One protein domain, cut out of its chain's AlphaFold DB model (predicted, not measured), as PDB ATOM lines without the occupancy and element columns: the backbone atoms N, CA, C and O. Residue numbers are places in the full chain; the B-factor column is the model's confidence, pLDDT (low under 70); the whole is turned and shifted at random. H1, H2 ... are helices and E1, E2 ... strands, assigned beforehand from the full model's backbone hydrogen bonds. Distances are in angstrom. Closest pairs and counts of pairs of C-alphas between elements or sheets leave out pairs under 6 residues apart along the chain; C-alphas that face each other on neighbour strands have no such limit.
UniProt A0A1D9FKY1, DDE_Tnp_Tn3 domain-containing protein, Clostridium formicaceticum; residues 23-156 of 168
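Overview. This is residues 23 to 156 of the 168 residues of the protein "DDE_Tnp_Tn3 domain-containing protein" of Clostridium formicaceticum (UniProt A0A1D9FKY1). With little regular structure, the printed part sprawls: residues 23 to 59 lead to a small far hairpin, E1 and E2, then one long helix, H1, slants away from it, and after short H2 residues 129 to 142 fold back beside H1. Of 134 printed residues, 45 are in two antiparallel strands, then two helices: mostly helix. It is extended, with a radius of gyration of the C-alphas of 27.5 A, and spans 83 by 63 by 30 A.

Arrangement. E1, residues 60 to 63, and E2, residues 69 to 72, form an antiparallel hairpin at 149 degrees; N 61 and O 71, 2.9 A apart, are within hydrogen-bond range. H1, residues 87 to 117, and H2, residues 123 to 128, are only just apart, closest C-alphas 8.2 A. Within range are 25 of 27 O i to N i+4 pairs in H1; H2 has 0 of 2, but 3 of 3 O i to N i+3 pairs.

Along the chain. E1 begins at C-alpha 60 (161.735, 44.306, 24.222). E1 is 9.4 A long, E2 9.9 A, H1 43.5 A and H2 9.9 A, ending at C-alpha 128 (187.326, 93.908, 4.985).

Size, cuts and confidence. The printed part has no cut. E2 to H1 is a long link. In this model 40 printed residues are under 70 in pLDDT, among them residues 129 to 156.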
ATOM      1  N   LYS A  23     176.272 109.558  36.557       89.44
ATOM      2  CA  LYS A  23     176.675 110.530  37.595       89.44
ATOM      3  C   LYS A  23     175.887 110.409  38.906       89.44
ATOM      4  O   LYS A  23     176.301 110.968  39.916       89.44
ATOM      5  N   CYS A  24     174.742 109.736  38.885       87.75
ATOM      6  CA  CYS A  24     173.890 109.531  40.050       87.75
ATOM      7  C   CYS A  24     174.189 108.211  40.774       87.75
ATOM      8  O   CYS A  24     173.741 108.047  41.908       87.75
ATOM      9  N   ASN A  25     174.965 107.299  40.175       85.06
ATOM     10  CA  ASN A  25     175.376 106.056  40.826       85.06
ATOM     11  C   ASN A  25     176.216 106.365  42.078       85.06
ATOM     12  O   ASN A  25     177.293 106.946  41.980       85.06
ATOM     13  N   GLY A  26     175.712 105.988  43.257       84.62
ATOM     14  CA  GLY A  26     176.398 106.207  44.539       84.62
ATOM     15  C   GLY A  26     176.342 107.643  45.075       84.62
ATOM     16  O   GLY A  26     177.049 107.967  46.027       84.62
ATOM     17  N   CYS A  27     175.515 108.522  44.498       90.00
ATOM     18  CA  CYS A  27     175.369 109.890  44.992       90.00
ATOM     19  C   CYS A  27     174.696 109.909  46.376       90.00
ATOM     20  O   CYS A  27     173.557 109.467  46.526       90.00
ATOM     21  N   ALA A  28     175.358 110.502  47.377       91.12
ATOM     22  CA  ALA A  28     174.821 110.632  48.737       91.12
ATOM     23  C   ALA A  28     173.516 111.449  48.809       91.12
ATOM     24  O   ALA A  28     172.747 111.303  49.752       91.12
ATOM     25  N   ASN A  29     173.260 112.294  47.806       90.31
ATOM     26  CA  ASN A  29     172.053 113.113  47.722       90.31
ATOM     27  C   ASN A  29     170.934 112.465  46.885       90.31
ATOM     28  O   ASN A  29     169.900 113.091  46.670       90.31
ATOM     29  N   PHE A  30     171.121 111.235  46.388       84.50
ATOM     30  CA  PHE A  30     170.148 110.573  45.512       84.50
ATOM     31  C   PHE A  30     168.761 110.438  46.159       84.50
ATOM     32  O   PHE A  30     167.754 110.606  45.478       84.50
ATOM     33  N   SER A  31     168.698 110.220  47.475       82.19
ATOM     34  CA  SER A  31     167.446 110.112  48.237       82.19
ATOM     35  C   SER A  31     166.615 111.400  48.279       82.19
ATOM     36  O   SER A  31     165.406 111.320  48.476       82.19
ATOM     37  N   ASN A  32     167.230 112.569  48.080       90.00
ATOM     38  CA  ASN A  32     166.541 113.864  48.059       90.00
ATOM     39  C   ASN A  32     166.188 114.326  46.636       90.00
ATOM     40  O   ASN A  32     165.609 115.398  46.459       90.00
ATOM     41  N   CYS A  33     166.570 113.561  45.611       86.38
ATOM     42  CA  CYS A  33     166.270 113.881  44.223       86.38
ATOM     43  C   CYS A  33     164.874 113.372  43.847       86.38
ATOM     44  O   CYS A  33     164.570 112.189  43.989       86.38
ATOM     45  N   THR A  34     164.042 114.247  43.285       86.75
ATOM     46  CA  THR A  34     162.723 113.867  42.763       86.75
ATOM     47  C   THR A  34     162.841 113.401  41.315       86.75
ATOM     48  O   THR A  34     163.446 114.081  40.486       86.75
ATOM     49  N   SER A  35     162.242 112.254  40.989       82.69
ATOM     50  CA  SER A  35     162.145 111.793  39.602       82.69
ATOM     51  C   SER A  35     161.222 112.705  38.789       82.69
ATOM     52  O   SER A  35     160.081 112.946  39.182       82.69
ATOM     53  N   CYS A  36     161.697 113.174  37.633       83.50
ATOM     54  CA  CYS A  36     160.913 113.974  36.685       83.50
ATOM     55  C   CYS A  36     160.098 113.119  35.693       83.50
ATOM     56  O   CYS A  36     159.506 113.664  34.764       83.50
ATOM     57  N   GLY A  37     160.081 111.791  35.856       86.50
ATOM     58  CA  GLY A  37     159.423 110.852  34.942       86.50
ATOM     59  C   GLY A  37     160.389 110.120  34.002       86.50
ATOM     60  O   GLY A  37     161.599 110.093  34.218       86.50
ATOM     61  N   ILE A  38     159.838 109.479  32.966       88.75
ATOM     62  CA  ILE A  38     160.592 108.641  32.020       88.75
ATOM     63  C   ILE A  38     161.118 109.513  30.875       88.75
ATOM     64  O   ILE A  38     160.339 110.029  30.080       88.75
ATOM     65  N   ALA A  39     162.442 109.645  30.772       87.88
ATOM     66  CA  ALA A  39     163.090 110.468  29.745       87.88
ATOM     67  C   ALA A  39     163.120 109.816  28.345       87.88
ATOM     68  O   ALA A  39     163.275 110.506  27.343       87.88
ATOM     69  N   GLY A  40     162.986 108.492  28.261       85.38
ATOM     70  CA  GLY A  40     162.951 107.751  27.004       85.38
ATOM     71  C   GLY A  40     162.794 106.254  27.246       85.38
ATOM     72  O   GLY A  40     163.085 105.768  28.338       85.38
ATOM     73  N   LYS A  41     162.327 105.526  26.230       84.81
ATOM     74  CA  LYS A  41     162.191 104.065  26.254       84.81
ATOM     75  C   LYS A  41     162.978 103.462  25.098       84.81
ATOM     76  O   LYS A  41     162.979 104.015  23.999       84.81
ATOM     77  N   ARG A  42     163.647 102.345  25.357       83.00
ATOM     78  CA  ARG A  42     164.271 101.477  24.354       83.00
ATOM     79  C   ARG A  42     163.889 100.048  24.703       83.00
ATOM     80  O   ARG A  42     163.745  99.747  25.884       83.00
ATOM     81  N   TYR A  43     163.703  99.221  23.685       76.75
ATOM     82  CA  TYR A  43     163.369  97.815  23.852       76.75
ATOM     83  C   TYR A  43     164.565  96.984  23.416       76.75
ATOM     84  O   TYR A  43     165.139  97.232  22.354       76.75
ATOM     85  N   GLU A  44     164.931  96.030  24.255       74.50
ATOM     86  CA  GLU A  44     165.825  94.939  23.908       74.50
ATOM     87  C   GLU A  44     164.948  93.709  23.689       74.50
ATOM     88  O   GLU A  44     164.107  93.391  24.528       74.50
ATOM     89  N   VAL A  45     165.089  93.077  22.527       68.25
ATOM     90  CA  VAL A  45     164.378  91.842  22.195       68.25
ATOM     91  C   VAL A  45     165.432  90.755  22.100       68.25
ATOM     92  O   VAL A  45     166.235  90.769  21.168       68.25
ATOM     93  N   ASP A  46     165.421  89.843  23.065       64.25
ATOM     94  CA  ASP A  46     166.337  88.706  23.120       64.25
ATOM     95  C   ASP A  46     165.567  87.378  23.063       64.25
ATOM     96  O   ASP A  46     164.373  87.308  23.368       64.25
ATOM     97  N   ILE A  47     166.246  86.313  22.637       69.31
ATOM     98  CA  ILE A  47     165.680  84.967  22.538       69.31
ATOM     99  C   ILE A  47     166.112  84.160  23.763       69.31
ATOM    100  O   ILE A  47     167.252  83.707  23.868       69.31
ATOM    101  N   VAL A  48     165.163  83.880  24.657       72.38
ATOM    102  CA  VAL A  48     165.368  82.931  25.758       72.38
ATOM    103  C   VAL A  48     165.011  81.520  25.280       72.38
ATOM    104  O   VAL A  48     163.860  81.233  24.957       72.38
ATOM    105  N   VAL A  49     166.007  80.630  25.208       73.62
ATOM    106  CA  VAL A  49     165.825  79.239  24.752       73.62
ATOM    107  C   VAL A  49     165.788  78.278  25.940       73.62
ATOM    108  O   VAL A  49     166.828  77.963  26.521       73.62
ATOM    109  N   ASP A  50     164.606  77.741  26.234       76.38
ATOM    110  CA  ASP A  50     164.433  76.604  27.140       76.38
ATOM    111  C   ASP A  50     164.507  75.286  26.360       76.38
ATOM    112  O   ASP A  50     163.695  75.005  25.472       76.38
ATOM    113  N   THR A  51     165.496  74.449  26.671       78.12
ATOM    114  CA  THR A  51     165.689  73.177  25.968       78.12
ATOM    115  C   THR A  51     164.801  72.080  26.554       78.12
ATOM    116  O   THR A  51     164.772  71.833  27.758       78.12
ATOM    117  N   LYS A  52     164.090  71.361  25.680       82.19
ATOM    118  CA  LYS A  52     163.322  70.165  26.039       82.19
ATOM    119  C   LYS A  52     163.963  68.934  25.412       82.19
ATOM    120  O   LYS A  52     163.979  68.802  24.191       82.19
ATOM    121  N   VAL A  53     164.443  68.014  26.247       85.38
ATOM    122  CA  VAL A  53     165.027  66.737  25.807       85.38
ATOM    123  C   VAL A  53     164.013  65.617  26.015       85.38
ATOM    124  O   VAL A  53     163.500  65.438  27.119       85.38
ATOM    125  N   ILE A  54     163.719  64.864  24.954       87.50
ATOM    126  CA  ILE A  54     162.839  63.690  25.000       87.50
ATOM    127  C   ILE A  54     163.678  62.461  24.656       87.50
ATOM    128  O   ILE A  54     164.197  62.349  23.548       87.50
ATOM    129  N   LEU A  55     163.810  61.538  25.608       91.75
ATOM    130  CA  LEU A  55     164.465  60.256  25.381       91.75
ATOM    131  C   LEU A  55     163.441  59.259  24.834       91.75
ATOM    132  O   LEU A  55     162.516  58.861  25.540       91.75
ATOM    133  N   HIS A  56     163.621  58.834  23.589       91.94
ATOM    134  CA  HIS A  56     162.845  57.740  23.016       91.94
ATOM    135  C   HIS A  56     163.538  56.417  23.349       91.94
ATOM    136  O   HIS A  56     164.735  56.263  23.114       91.94
ATOM    137  N   GLN A  57     162.791  55.449  23.879       95.56
ATOM    138  CA  GLN A  57     163.290  54.102  24.156       95.56
ATOM    139  C   GLN A  57     162.359  53.070  23.532       95.56
ATOM    140  O   GLN A  57     161.137  53.205  23.604       95.56
ATOM    141  N   THR A  58     162.936  52.024  22.951       95.62
ATOM    142  CA  THR A  58     162.188  50.834  22.557       95.62
ATOM    143  C   THR A  58     162.324  49.780  23.647       95.62
ATOM    144  O   THR A  58     163.392  49.574  24.220       95.62
ATOM    145  N   LEU A  59     161.210  49.127  23.964       96.12
ATOM    146  CA  LEU A  59     161.181  48.014  24.905       96.12
ATOM    147  C   LEU A  59     161.215  46.698  24.132       96.12
ATOM    148  O   LEU A  59     160.717  46.625  23.007       96.12
ATOM    149  N   ALA A  60     161.766  45.660  24.752       96.12
ATOM    150  CA  ALA A  60     161.735  44.306  24.222       96.12
ATOM    151  C   ALA A  60     161.070  43.354  25.218       96.12
ATOM    152  O   ALA A  60     161.295  43.447  26.424       96.12
ATOM    153  N   PHE A  61     160.263  42.429  24.703       94.31
ATOM    154  CA  PHE A  61     159.518  41.448  25.486       94.31
ATOM    155  C   PHE A  61     159.671  40.060  24.876       94.31
ATOM    156  O   PHE A  61     159.728  39.910  23.656       94.31
ATOM    157  N   SER A  62     159.678  39.027  25.716       94.00
ATOM    158  CA  SER A  62     159.468  37.655  25.252       94.00
ATOM    159  C   SER A  62     157.965  37.397  25.147       94.00
ATOM    160  O   SER A  62     157.236  37.569  26.123       94.00
ATOM    161  N   CYS A  63     157.485  37.030  23.958       93.00
ATOM    162  CA  CYS A  63     156.063  36.805  23.713       93.00
ATOM    163  C   CYS A  63     155.721  35.314  23.770       93.00
ATOM    164  O   CYS A  63     156.065  34.549  22.866       93.00
ATOM    165  N   SER A  64     154.979  34.902  24.799       93.44
ATOM    166  CA  SER A  64     154.543  33.508  24.963       93.44
ATOM    167  C   SER A  64     153.621  33.031  23.838       93.44
ATOM    168  O   SER A  64     153.681  31.869  23.450       93.44
ATOM    169  N   ASN A  65     152.858  33.941  23.223       92.19
ATOM    170  CA  ASN A  65     152.006  33.638  22.066       92.19
ATOM    171  C   ASN A  65     152.798  33.473  20.755       92.19
ATOM    172  O   ASN A  65     152.233  33.068  19.743       92.19
ATOM    173  N   GLN A  66     154.098  33.781  20.759       88.75
ATOM    174  CA  GLN A  66     155.013  33.566  19.637       88.75
ATOM    175  C   GLN A  66     156.162  32.637  20.036       88.75
ATOM    176  O   GLN A  66     157.322  32.905  19.727       88.75
ATOM    177  N   ASN A  67     155.855  31.547  20.745       89.88
ATOM    178  CA  ASN A  67     156.842  30.533  21.129       89.88
ATOM    179  C   ASN A  67     158.032  31.120  21.926       89.88
ATOM    180  O   ASN A  67     159.183  30.741  21.724       89.88
ATOM    181  N   ASN A  68     157.749  32.092  22.803       90.25
ATOM    182  CA  ASN A  68     158.723  32.867  23.587       90.25
ATOM    183  C   ASN A  68     159.733  33.690  22.761       90.25
ATOM    184  O   ASN A  68     160.775  34.099  23.282       90.25
ATOM    185  N   LYS A  69     159.428  34.001  21.494       95.06
ATOM    186  CA  LYS A  69     160.251  34.887  20.660       95.06
ATOM    187  C   LYS A  69     160.389  36.275  21.297       95.06
ATOM    188  O   LYS A  69     159.406  36.849  21.768       95.06
ATOM    189  N   VAL A  70     161.608  36.821  21.273       94.25
ATOM    190  CA  VAL A  70     161.872  38.209  21.672       94.25
ATOM    191  C   VAL A  70     161.401  39.145  20.561       94.25
ATOM    192  O   VAL A  70     161.849  39.043  19.419       94.25
ATOM    193  N   ILE A  71     160.487  40.046  20.904       94.56
ATOM    194  CA  ILE A  71     159.993  41.121  20.045       94.56
ATOM    195  C   ILE A  71     160.415  42.459  20.645       94.56
ATOM    196  O   ILE A  71     160.362  42.631  21.860       94.56
ATOM    197  N   ALA A  72     160.845  43.394  19.804       95.69
ATOM    198  CA  ALA A  72     161.261  44.728  20.220       95.69
ATOM    199  C   ALA A  72     160.403  45.793  19.535       95.69
ATOM    200  O   ALA A  72     159.946  45.598  18.406       95.69
ATOM    201  N   GLY A  73     160.190  46.910  20.225       93.75
ATOM    202  CA  GLY A  73     159.613  48.108  19.629       93.75
ATOM    203  C   GLY A  73     160.517  48.681  18.536       93.75
ATOM    204  O   GLY A  73     161.722  48.432  18.508       93.75
ATOM    205  N   ILE A  74     159.924  49.479  17.654       94.88
ATOM    206  CA  ILE A  74     160.620  50.193  16.583       94.88
ATOM    207  C   ILE A  74     160.501  51.685  16.884       94.88
ATOM    208  O   ILE A  74     159.469  52.137  17.387       94.88
ATOM    209  N   PHE A  75     161.560  52.443  16.619       95.19
ATOM    210  CA  PHE A  75     161.493  53.894  16.721       95.19
ATOM    211  C   PHE A  75     160.540  54.474  15.657       95.19
ATOM    212  O   PHE A  75     160.442  53.915  14.564       95.19
ATOM    213  N   PRO A  76     159.826  55.576  15.956       92.81
ATOM    214  CA  PRO A  76     159.064  56.311  14.947       92.81
ATOM    215  C   PRO A  76     159.953  56.773  13.783       92.81
ATOM    216  O   PRO A  76     161.136  57.027  13.986       92.81
ATOM    217  N   GLU A  77     159.382  56.951  12.586       90.25
ATOM    218  CA  GLU A  77     160.134  57.312  11.366       90.25
ATOM    219  C   GLU A  77     160.953  58.602  11.502       90.25
ATOM    220  O   GLU A  77     162.020  58.732  10.910       90.25
ATOM    221  N   ASN A  78     160.470  59.552  12.304       83.75
ATOM    222  CA  ASN A  78     161.143  60.824  12.529       83.75
ATOM    223  C   ASN A  78     162.281  60.741  13.558       83.75
ATOM    224  O   ASN A  78     162.937  61.754  13.779       83.75
ATOM    225  N   ILE A  79     162.505  59.586  14.198       89.38
ATOM    226  CA  ILE A  79     163.607  59.349  15.136       89.38
ATOM    227  C   ILE A  79     164.646  58.459  14.450       89.38
ATOM    228  O   ILE A  79     164.555  57.232  14.470       89.38
ATOM    229  N   THR A  80     165.619  59.090  13.801       86.81
ATOM    230  CA  THR A  80     166.554  58.433  12.874       86.81
ATOM    231  C   THR A  80     167.963  58.282  13.436       86.81
ATOM    232  O   THR A  80     168.764  57.525  12.887       86.81
ATOM    233  N   SER A  81     168.283  58.964  14.537       79.50
ATOM    234  CA  SER A  81     169.608  58.932  15.151       79.50
ATOM    235  C   SER A  81     169.540  58.902  16.679       79.50
ATOM    236  O   SER A  81     168.505  59.126  17.304       79.50
ATOM    237  N   THR A  82     170.687  58.626  17.301       79.56
ATOM    238  CA  THR A  82     170.845  58.651  18.763       79.56
ATOM    239  C   THR A  82     170.692  60.059  19.346       79.56
ATOM    240  O   THR A  82     170.267  60.209  20.488       79.56
ATOM    241  N   MET A  83     171.030  61.091  18.570       78.25
ATOM    242  CA  MET A  83     170.875  62.494  18.940       78.25
ATOM    243  C   MET A  83     170.472  63.293  17.703       78.25
ATOM    244  O   MET A  83     171.146  63.236  16.675       78.25
ATOM    245  N   GLN A  84     169.361  64.017  17.805       76.25
ATOM    246  CA  GLN A  84     168.824  64.856  16.737       76.25
ATOM    247  C   GLN A  84     168.112  66.071  17.319       76.25
ATOM    248  O   GLN A  84     167.627  66.044  18.453       76.25
ATOM    249  N   TYR A  85     168.026  67.129  16.521       80.81
ATOM    250  CA  TYR A  85     167.242  68.305  16.862       80.81
ATOM    251  C   TYR A  85     165.751  68.057  16.606       80.81
ATOM    252  O   TYR A  85     165.369  67.309  15.707       80.81
ATOM    253  N   GLY A  86     164.901  68.662  17.438       79.56
ATOM    254  CA  GLY A  86     163.455  68.651  17.231       79.56
ATOM    255  C   GLY A  86     163.031  69.651  16.155       79.56
ATOM    256  O   GLY A  86     163.761  70.595  15.855       79.56
ATOM    257  N   CYS A  87     161.809  69.493  15.645       78.44
ATOM    258  CA  CYS A  87     161.272  70.282  14.531       78.44
ATOM    259  C   CYS A  87     161.334  71.807  14.735       78.44
ATOM    260  O   CYS A  87     161.581  72.533  13.782       78.44
ATOM    261  N   ASN A  88     161.156  72.308  15.962       78.00
ATOM    262  CA  ASN A  88     161.225  73.750  16.237       78.00
ATOM    263  C   ASN A  88     162.642  74.307  16.054       78.00
ATOM    264  O   ASN A  88     162.822  75.384  15.492       78.00
ATOM    265  N   LEU A  89     163.649  73.570  16.531       79.81
ATOM    266  CA  LEU A  89     165.043  73.980  16.398       79.81
ATOM    267  C   LEU A  89     165.517  73.811  14.952       79.81
ATOM    268  O   LEU A  89     166.217  74.674  14.435       79.81
ATOM    269  N   GLU A  90     165.074  72.747  14.282       76.25
ATOM    270  CA  GLU A  90     165.291  72.554  12.850       76.25
ATOM    271  C   GLU A  90     164.696  73.707  12.029       76.25
ATOM    272  O   GLU A  90     165.406  74.310  11.229       76.25
ATOM    273  N   ALA A  91     163.437  74.083  12.280       77.00
ATOM    274  CA  ALA A  91     162.783  75.196  11.599       77.00
ATOM    275  C   ALA A  91     163.540  76.516  11.803       77.00
ATOM    276  O   ALA A  91     163.784  77.227  10.832       77.00
ATOM    277  N   LEU A  92     163.975  76.811  13.032       79.50
ATOM    278  CA  LEU A  92     164.777  78.001  13.325       79.50
ATOM    279  C   LEU A  92     166.093  78.006  12.535       79.50
ATOM    280  O   LEU A  92     166.421  78.998  11.885       79.50
ATOM    281  N   VAL A  93     166.830  76.893  12.553       74.25
ATOM    282  CA  VAL A  93     168.100  76.745  11.829       74.25
ATOM    283  C   VAL A  93     167.901  76.914  10.321       74.25
ATOM    284  O   VAL A  93     168.647  77.655   9.677       74.25
ATOM    285  N   VAL A  94     166.872  76.284   9.755       72.12
ATOM    286  CA  VAL A  94     166.526  76.417   8.334       72.12
ATOM    287  C   VAL A  94     166.161  77.863   8.003       72.12
ATOM    288  O   VAL A  94     166.685  78.410   7.040       72.12
ATOM    289  N   THR A  95     165.332  78.533   8.807       69.81
ATOM    290  CA  THR A  95     164.968  79.941   8.586       69.81
ATOM    291  C   THR A  95     166.187  80.865   8.622       69.81
ATOM    292  O   THR A  95     166.319  81.731   7.752       69.81
ATOM    293  N   LEU A  96     167.108  80.669   9.569       71.31
ATOM    294  CA  LEU A  96     168.341  81.458   9.654       71.31
ATOM    295  C   LEU A  96     169.238  81.247   8.427       71.31
ATOM    296  O   LEU A  96     169.690  82.223   7.823       71.31
ATOM    297  N   ASN A  97     169.427  79.993   8.011       65.12
ATOM    298  CA  ASN A  97     170.224  79.654   6.831       65.12
ATOM    299  C   ASN A  97     169.587  80.156   5.526       65.12
ATOM    300  O   ASN A  97     170.270  80.676   4.648       65.12
ATOM    301  N   THR A  98     168.281  79.968   5.360       65.62
ATOM    302  CA  THR A  98     167.604  80.210   4.083       65.62
ATOM    303  C   THR A  98     167.188  81.659   3.913       65.62
ATOM    304  O   THR A  98     167.271  82.173   2.806       65.62
ATOM    305  N   ILE A  99     166.721  82.321   4.969       65.81
ATOM    306  CA  ILE A  99     166.189  83.683   4.864       65.81
ATOM    307  C   ILE A  99     167.225  84.684   5.352       65.81
ATOM    308  O   ILE A  99     167.582  85.588   4.600       65.81
ATOM    309  N   GLY A 100     167.721  84.518   6.580       66.38
ATOM    310  CA  GLY A 100     168.639  85.483   7.190       66.38
ATOM    311  C   GLY A 100     169.914  85.637   6.369       66.38
ATOM    312  O   GLY A 100     170.245  86.722   5.893       66.38
ATOM    313  N   MET A 101     170.586  84.519   6.129       66.56
ATOM    314  CA  MET A 101     171.868  84.518   5.444       66.56
ATOM    315  C   MET A 101     171.759  84.808   3.944       66.56
ATOM    316  O   MET A 101     172.493  85.660   3.449       66.56
ATOM    317  N   VAL A 102     170.840  84.159   3.218       64.25
ATOM    318  CA  VAL A 102     170.677  84.406   1.771       64.25
ATOM    319  C   VAL A 102     170.294  85.857   1.501       64.25
ATOM    320  O   VAL A 102     170.761  86.439   0.527       64.25
ATOM    321  N   SER A 103     169.481  86.477   2.360       63.50
ATOM    322  CA  SER A 103     169.146  87.891   2.192       63.50
ATOM    323  C   SER A 103     170.398  88.760   2.308       63.50
ATOM    324  O   SER A 103     170.657  89.571   1.421       63.50
ATOM    325  N   ILE A 104     171.214  88.561   3.346       68.88
ATOM    326  CA  ILE A 104     172.440  89.348   3.546       68.88
ATOM    327  C   ILE A 104     173.393  89.190   2.356       68.88
ATOM    328  O   ILE A 104     173.852  90.198   1.818       68.88
ATOM    329  N   THR A 105     173.643  87.960   1.900       70.50
ATOM    330  CA  THR A 105     174.565  87.716   0.782       70.50
ATOM    331  C   THR A 105     174.022  88.263  -0.540       70.50
ATOM    332  O   THR A 105     174.748  88.931  -1.268       70.50
ATOM    333  N   VAL A 106     172.735  88.071  -0.849       74.06
ATOM    334  CA  VAL A 106     172.130  88.558  -2.104       74.06
ATOM    335  C   VAL A 106     172.077  90.084  -2.156       74.06
ATOM    336  O   VAL A 106     172.409  90.665  -3.191       74.06
ATOM    337  N   TYR A 107     171.651  90.752  -1.081       74.56
ATOM    338  CA  TYR A 107     171.565  92.215  -1.079       74.56
ATOM    339  C   TYR A 107     172.945  92.863  -1.095       74.56
ATOM    340  O   TYR A 107     173.131  93.854  -1.803       74.56
ATOM    341  N   LEU A 108     173.913  92.293  -0.375       80.56
ATOM    342  CA  LEU A 108     175.276  92.806  -0.385       80.56
ATOM    343  C   LEU A 108     175.931  92.628  -1.755       80.56
ATOM    344  O   LEU A 108     176.487  93.593  -2.269       80.56
ATOM    345  N   SER A 109     175.787  91.460  -2.388       80.81
ATOM    346  CA  SER A 109     176.279  91.238  -3.755       80.81
ATOM    347  C   SER A 109     175.658  92.221  -4.744       80.81
ATOM    348  O   SER A 109     176.379  92.865  -5.497       80.81
ATOM    349  N   LYS A 110     174.338  92.445  -4.679       83.50
ATOM    350  CA  LYS A 110     173.670  93.441  -5.534       83.50
ATOM    351  C   LYS A 110     174.168  94.865  -5.296       83.50
ATOM    352  O   LYS A 110     174.293  95.629  -6.249       83.50
ATOM    353  N   ALA A 111     174.421  95.240  -4.043       84.25
ATOM    354  CA  ALA A 111     174.966  96.553  -3.715       84.25
ATOM    355  C   ALA A 111     176.404  96.709  -4.235       84.25
ATOM    356  O   ALA A 111     176.745  97.755  -4.781       84.25
ATOM    357  N   VAL A 112     177.222  95.661  -4.117       86.75
ATOM    358  CA  VAL A 112     178.585  95.610  -4.658       86.75
ATOM    359  C   VAL A 112     178.572  95.742  -6.179       86.75
ATOM    360  O   VAL A 112     179.285  96.593  -6.704       86.75
ATOM    361  N   ASP A 113     177.721  94.985  -6.873       89.00
ATOM    362  CA  ASP A 113     177.581  95.064  -8.332       89.00
ATOM    363  C   ASP A 113     177.164  96.474  -8.770       89.00
ATOM    364  O   ASP A 113     177.798  97.068  -9.640       89.00
ATOM    365  N   TYR A 114     176.170  97.063  -8.098       90.00
ATOM    366  CA  TYR A 114     175.697  98.420  -8.381       90.00
ATOM    367  C   TYR A 114     176.781  99.495  -8.200       90.00
ATOM    368  O   TYR A 114     176.871 100.429  -8.998       90.00
ATOM    369  N   LEU A 115     177.611  99.385  -7.156       90.06
ATOM    370  CA  LEU A 115     178.715 100.323  -6.915       90.06
ATOM    371  C   LEU A 115     179.883 100.092  -7.884       90.06
ATOM    372  O   LEU A 115     180.524 101.054  -8.315       90.06
ATOM    373  N   ARG A 116     180.137  98.835  -8.264       89.19
ATOM    374  CA  ARG A 116     181.161  98.470  -9.250       89.19
ATOM    375  C   ARG A 116     180.807  99.002 -10.639       89.19
ATOM    376  O   ARG A 116     181.667  99.582 -11.292       89.19
ATOM    377  N   GLU A 117     179.543  98.906 -11.056       93.00
ATOM    378  CA  GLU A 117     179.051  99.480 -12.322       93.00
ATOM    379  C   GLU A 117     179.243 101.004 -12.412       93.00
ATOM    380  O   GLU A 117     179.354 101.559 -13.505       93.00
ATOM    381  N   ARG A 118     179.309 101.689 -11.266       92.69
ATOM    382  CA  ARG A 118     179.509 103.143 -11.172       92.69
ATOM    383  C   ARG A 118     180.960 103.560 -10.972       92.69
ATOM    384  O   ARG A 118     181.227 104.756 -10.906       92.69
ATOM    385  N   ASN A 119     181.889 102.605 -10.884       86.94
ATOM    386  CA  ASN A 119     183.279 102.862 -10.498       86.94
ATOM    387  C   ASN A 119     183.415 103.551  -9.119       86.94
ATOM    388  O   ASN A 119     184.406 104.225  -8.844       86.94
ATOM    389  N   GLU A 120     182.420 103.386  -8.242       90.38
ATOM    390  CA  GLU A 120     182.397 103.957  -6.884       90.38
ATOM    391  C   GLU A 120     182.914 102.962  -5.831       90.38
ATOM    392  O   GLU A 120     183.103 103.317  -4.667       90.38
ATOM    393  N   LEU A 121     183.152 101.711  -6.230       85.69
ATOM    394  CA  LEU A 121     183.672 100.655  -5.373       85.69
ATOM    395  C   LEU A 121     185.192 100.522  -5.532       85.69
ATOM    396  O   LEU A 121     185.680 100.247  -6.624       85.69
ATOM    397  N   ASN A 122     185.932 100.625  -4.427       86.62
ATOM    398  CA  ASN A 122     187.288 100.084  -4.359       86.62
ATOM    399  C   ASN A 122     187.203  98.608  -3.945       86.62
ATOM    400  O   ASN A 122     186.786  98.300  -2.826       86.62
ATOM    401  N   ASP A 123     187.600  97.704  -4.841       81.94
ATOM    402  CA  ASP A 123     187.556  96.257  -4.612       81.94
ATOM    403  C   ASP A 123     188.424  95.804  -3.419       81.94
ATOM    404  O   ASP A 123     188.125  94.780  -2.806       81.94
ATOM    405  N   GLU A 124     189.436  96.578  -3.008       80.31
ATOM    406  CA  GLU A 124     190.208  96.298  -1.787       80.31
ATOM    407  C   GLU A 124     189.337  96.345  -0.527       80.31
ATOM    408  O   GLU A 124     189.608  95.626   0.439       80.31
ATOM    409  N   PHE A 125     188.252  97.130  -0.530       79.75
ATOM    410  CA  PHE A 125     187.326  97.182   0.600       79.75
ATOM    411  C   PHE A 125     186.526  95.888   0.778       79.75
ATOM    412  O   PHE A 125     186.102  95.585   1.896       79.75
ATOM    413  N   LEU A 126     186.392  95.067  -0.271       76.44
ATOM    414  CA  LEU A 126     185.732  93.762  -0.178       76.44
ATOM    415  C   LEU A 126     186.496  92.794   0.737       76.44
ATOM    416  O   LEU A 126     185.869  91.942   1.359       76.44
ATOM    417  N   ALA A 127     187.815  92.965   0.889       71.44
ATOM    418  CA  ALA A 127     188.637  92.155   1.791       71.44
ATOM    419  C   ALA A 127     188.350  92.414   3.285       71.44
ATOM    420  O   ALA A 127     188.694  91.586   4.127       71.44
ATOM    421  N   TYR A 128     187.720  93.547   3.616       71.69
ATOM    422  CA  TYR A 128     187.326  93.908   4.985       71.69
ATOM    423  C   TYR A 128     185.880  93.525   5.303       71.69
ATOM    424  O   TYR A 128     185.465  93.553   6.463       71.69
ATOM    425  N   VAL A 129     185.103  93.160   4.282       69.44
ATOM    426  CA  VAL A 129     183.790  92.560   4.482       69.44
ATOM    427  C   VAL A 129     184.014  91.164   5.059       69.44
ATOM    428  O   VAL A 129     184.776  90.375   4.506       69.44
ATOM    429  N   SER A 130     183.368  90.874   6.194       59.59
ATOM    430  CA  SER A 130     183.513  89.594   6.893       59.59
ATOM    431  C   SER A 130     183.406  88.416   5.915       59.59
ATOM    432  O   SER A 130     182.470  88.401   5.113       59.59
ATOM    433  N   PRO A 131     184.290  87.401   5.984       49.16
ATOM    434  CA  PRO A 131     184.178  86.210   5.139       49.16
ATOM    435  C   PRO A 131     182.822  85.496   5.296       49.16
ATOM    436  O   PRO A 131     182.343  84.871   4.355       49.16
ATOM    437  N   LEU A 132     182.145  85.683   6.439       51.03
ATOM    438  CA  LEU A 132     180.770  85.223   6.689       51.03
ATOM    439  C   LEU A 132     179.718  85.848   5.750       51.03
ATOM    440  O   LEU A 132     178.617  85.323   5.645       51.03
ATOM    441  N   ASN A 133     180.028  86.964   5.085       45.72
ATOM    442  CA  ASN A 133     179.147  87.610   4.110       45.72
ATOM    443  C   ASN A 133     179.372  87.101   2.674       45.72
ATOM    444  O   ASN A 133     178.592  87.450   1.788       45.72
ATOM    445  N   TRP A 134     180.427  86.315   2.436       50.38
ATOM    446  CA  TRP A 134     180.791  85.785   1.116       50.38
ATOM    447  C   TRP A 134     180.646  84.261   1.012       50.38
ATOM    448  O   TRP A 134     180.585  83.732  -0.095       50.38
ATOM    449  N   GLU A 135     180.521  83.562   2.141       49.62
ATOM    450  CA  GLU A 135     180.216  82.132   2.206       49.62
ATOM    451  C   GLU A 135     178.892  81.864   2.933       49.62
ATOM    452  O   GLU A 135     178.463  82.615   3.807       49.62
ATOM    453  N   HIS A 136     178.242  80.749   2.592       47.50
ATOM    454  CA  HIS A 136     177.094  80.256   3.341       47.50
ATOM    455  C   HIS A 136     177.568  79.718   4.709       47.50
ATOM    456  O   HIS A 136     178.192  78.661   4.771       47.50
ATOM    457  N   ILE A 137     177.244  80.396   5.814       47.06
ATOM    458  CA  ILE A 137     177.177  79.805   7.160       47.06
ATOM    459  C   ILE A 137     176.259  78.587   7.100       47.06
ATOM    460  O   ILE A 137     175.035  78.685   7.089       47.06
ATOM    461  N   ASN A 138     176.862  77.411   7.038       43.50
ATOM    462  CA  ASN A 138     176.125  76.173   7.087       43.50
ATOM    463  C   ASN A 138     175.864  75.815   8.554       43.50
ATOM    464  O   ASN A 138     176.741  75.257   9.204       43.50
ATOM    465  N   LEU A 139     174.677  76.128   9.082       48.19
ATOM    466  CA  LEU A 139     174.279  75.677  10.424       48.19
ATOM    467  C   LEU A 139     173.871  74.185  10.460       48.19
ATOM    468  O   LEU A 139     173.416  73.706  11.498       48.19
ATOM    469  N   TYR A 140     174.004  73.428   9.360       38.56
ATOM    470  CA  TYR A 140     173.852  71.970   9.396       38.56
ATOM    471  C   TYR A 140     175.103  71.336  10.023       38.56
ATOM    472  O   TYR A 140     176.134  71.163   9.377       38.56
ATOM    473  N   GLY A 141     175.002  70.973  11.300       38.38
ATOM    474  CA  GLY A 141     176.075  70.341  12.063       38.38
ATOM    475  C   GLY A 141     175.658  70.094  13.510       38.38
ATOM    476  O   GLY A 141     174.672  70.650  13.986       38.38
ATOM    477  N   HIS A 142     176.398  69.242  14.218       38.12
ATOM    478  CA  HIS A 142     176.240  69.108  15.665       38.12
ATOM    479  C   HIS A 142     177.086  70.182  16.347       38.12
ATOM    480  O   HIS A 142     178.313  70.088  16.359       38.12
ATOM    481  N   TYR A 143     176.430  71.188  16.922       46.09
ATOM    482  CA  TYR A 143     177.096  72.236  17.694       46.09
ATOM    483  C   TYR A 143     176.852  72.020  19.182       46.09
ATOM    484  O   TYR A 143     175.722  71.792  19.619       46.09
ATOM    485  N   SER A 144     177.929  72.103  19.958       37.28
ATOM    486  CA  SER A 144     177.879  72.145  21.414       37.28
ATOM    487  C   SER A 144     178.237  73.560  21.849       37.28
ATOM    488  O   SER A 144     179.374  73.993  21.674       37.28
ATOM    489  N   PHE A 145     177.257  74.290  22.378       43.78
ATOM    490  CA  PHE A 145     177.475  75.614  22.950       43.78
ATOM    491  C   PHE A 145     177.647  75.452  24.456       43.78
ATOM    492  O   PHE A 145     176.675  75.261  25.188       43.78
ATOM    493  N   ASP A 146     178.891  75.492  24.929       42.91
ATOM    494  CA  ASP A 146     179.152  75.503  26.363       42.91
ATOM    495  C   ASP A 146     178.904  76.917  26.898       42.91
ATOM    496  O   ASP A 146     179.705  77.830  26.697       42.91
ATOM    497  N   LYS A 147     177.774  77.108  27.588       48.06
ATOM    498  CA  LYS A 147     177.361  78.400  28.165       48.06
ATOM    499  C   LYS A 147     178.379  78.940  29.187       48.06
ATOM    500  O   LYS A 147     178.301  80.106  29.560       48.06
ATOM    501  N   LYS A 148     179.335  78.112  29.634       52.47
ATOM    502  CA  LYS A 148     180.448  78.516  30.509       52.47
ATOM    503  C   LYS A 148     181.613  79.186  29.769       52.47
ATOM    504  O   LYS A 148     182.440  79.801  30.431       52.47
ATOM    505  N   ASN A 149     181.662  79.108  28.439       48.81
ATOM    506  CA  ASN A 149     182.689  79.722  27.594       48.81
ATOM    507  C   ASN A 149     182.060  80.748  26.642       48.81
ATOM    508  O   ASN A 149     182.124  80.611  25.422       48.81
ATOM    509  N   ILE A 150     181.427  81.783  27.197       45.78
ATOM    510  CA  ILE A 150     181.084  82.962  26.400       45.78
ATOM    511  C   ILE A 150     182.402  83.686  26.110       45.78
ATOM    512  O   ILE A 150     182.994  84.290  27.003       45.78
ATOM    513  N   THR A 151     182.877  83.575  24.870       49.31
ATOM    514  CA  THR A 151     184.032  84.303  24.332       49.31
ATOM    515  C   THR A 151     183.805  85.802  24.559       49.31
ATOM    516  O   THR A 151     182.928  86.402  23.939       49.31
ATOM    517  N   THR A 152     184.540  86.416  25.489       48.72
ATOM    518  CA  THR A 152     184.510  87.872  25.704       48.72
ATOM    519  C   THR A 152     185.148  88.582  24.510       48.72
ATOM    520  O   THR A 152     185.968  87.986  23.810       48.72
ATOM    521  N   LEU A 153     184.808  89.854  24.268       47.91
ATOM    522  CA  LEU A 153     185.362  90.634  23.147       47.91
ATOM    523  C   LEU A 153     186.906  90.599  23.122       47.91
ATOM    524  O   LEU A 153     187.510  90.545  22.056       47.91
ATOM    525  N   ASP A 154     187.521  90.521  24.303       57.69
ATOM    526  CA  ASP A 154     188.971  90.446  24.515       57.69
ATOM    527  C   ASP A 154     189.600  89.093  24.135       57.69
ATOM    528  O   ASP A 154     190.817  88.985  24.003       57.69
ATOM    529  N   SER A 155     188.787  88.046  23.977       53.94
ATOM    530  CA  SER A 155     189.223  86.697  23.584       53.94
ATOM    531  C   SER A 155     189.066  86.418  22.087       53.94
ATOM    532  O   SER A 155     189.435  85.343  21.607       53.94
ATOM    533  N   LEU A 156     188.548  87.391  21.331       55.22
ATOM    534  CA  LEU A 156     188.535  87.336  19.876       55.22
ATOM    535  C   LEU A 156     189.957  87.478  19.331       55.22
ATOM    536  O   LEU A 156     190.788  88.212  19.866       55.22
TER     537      LEU A 156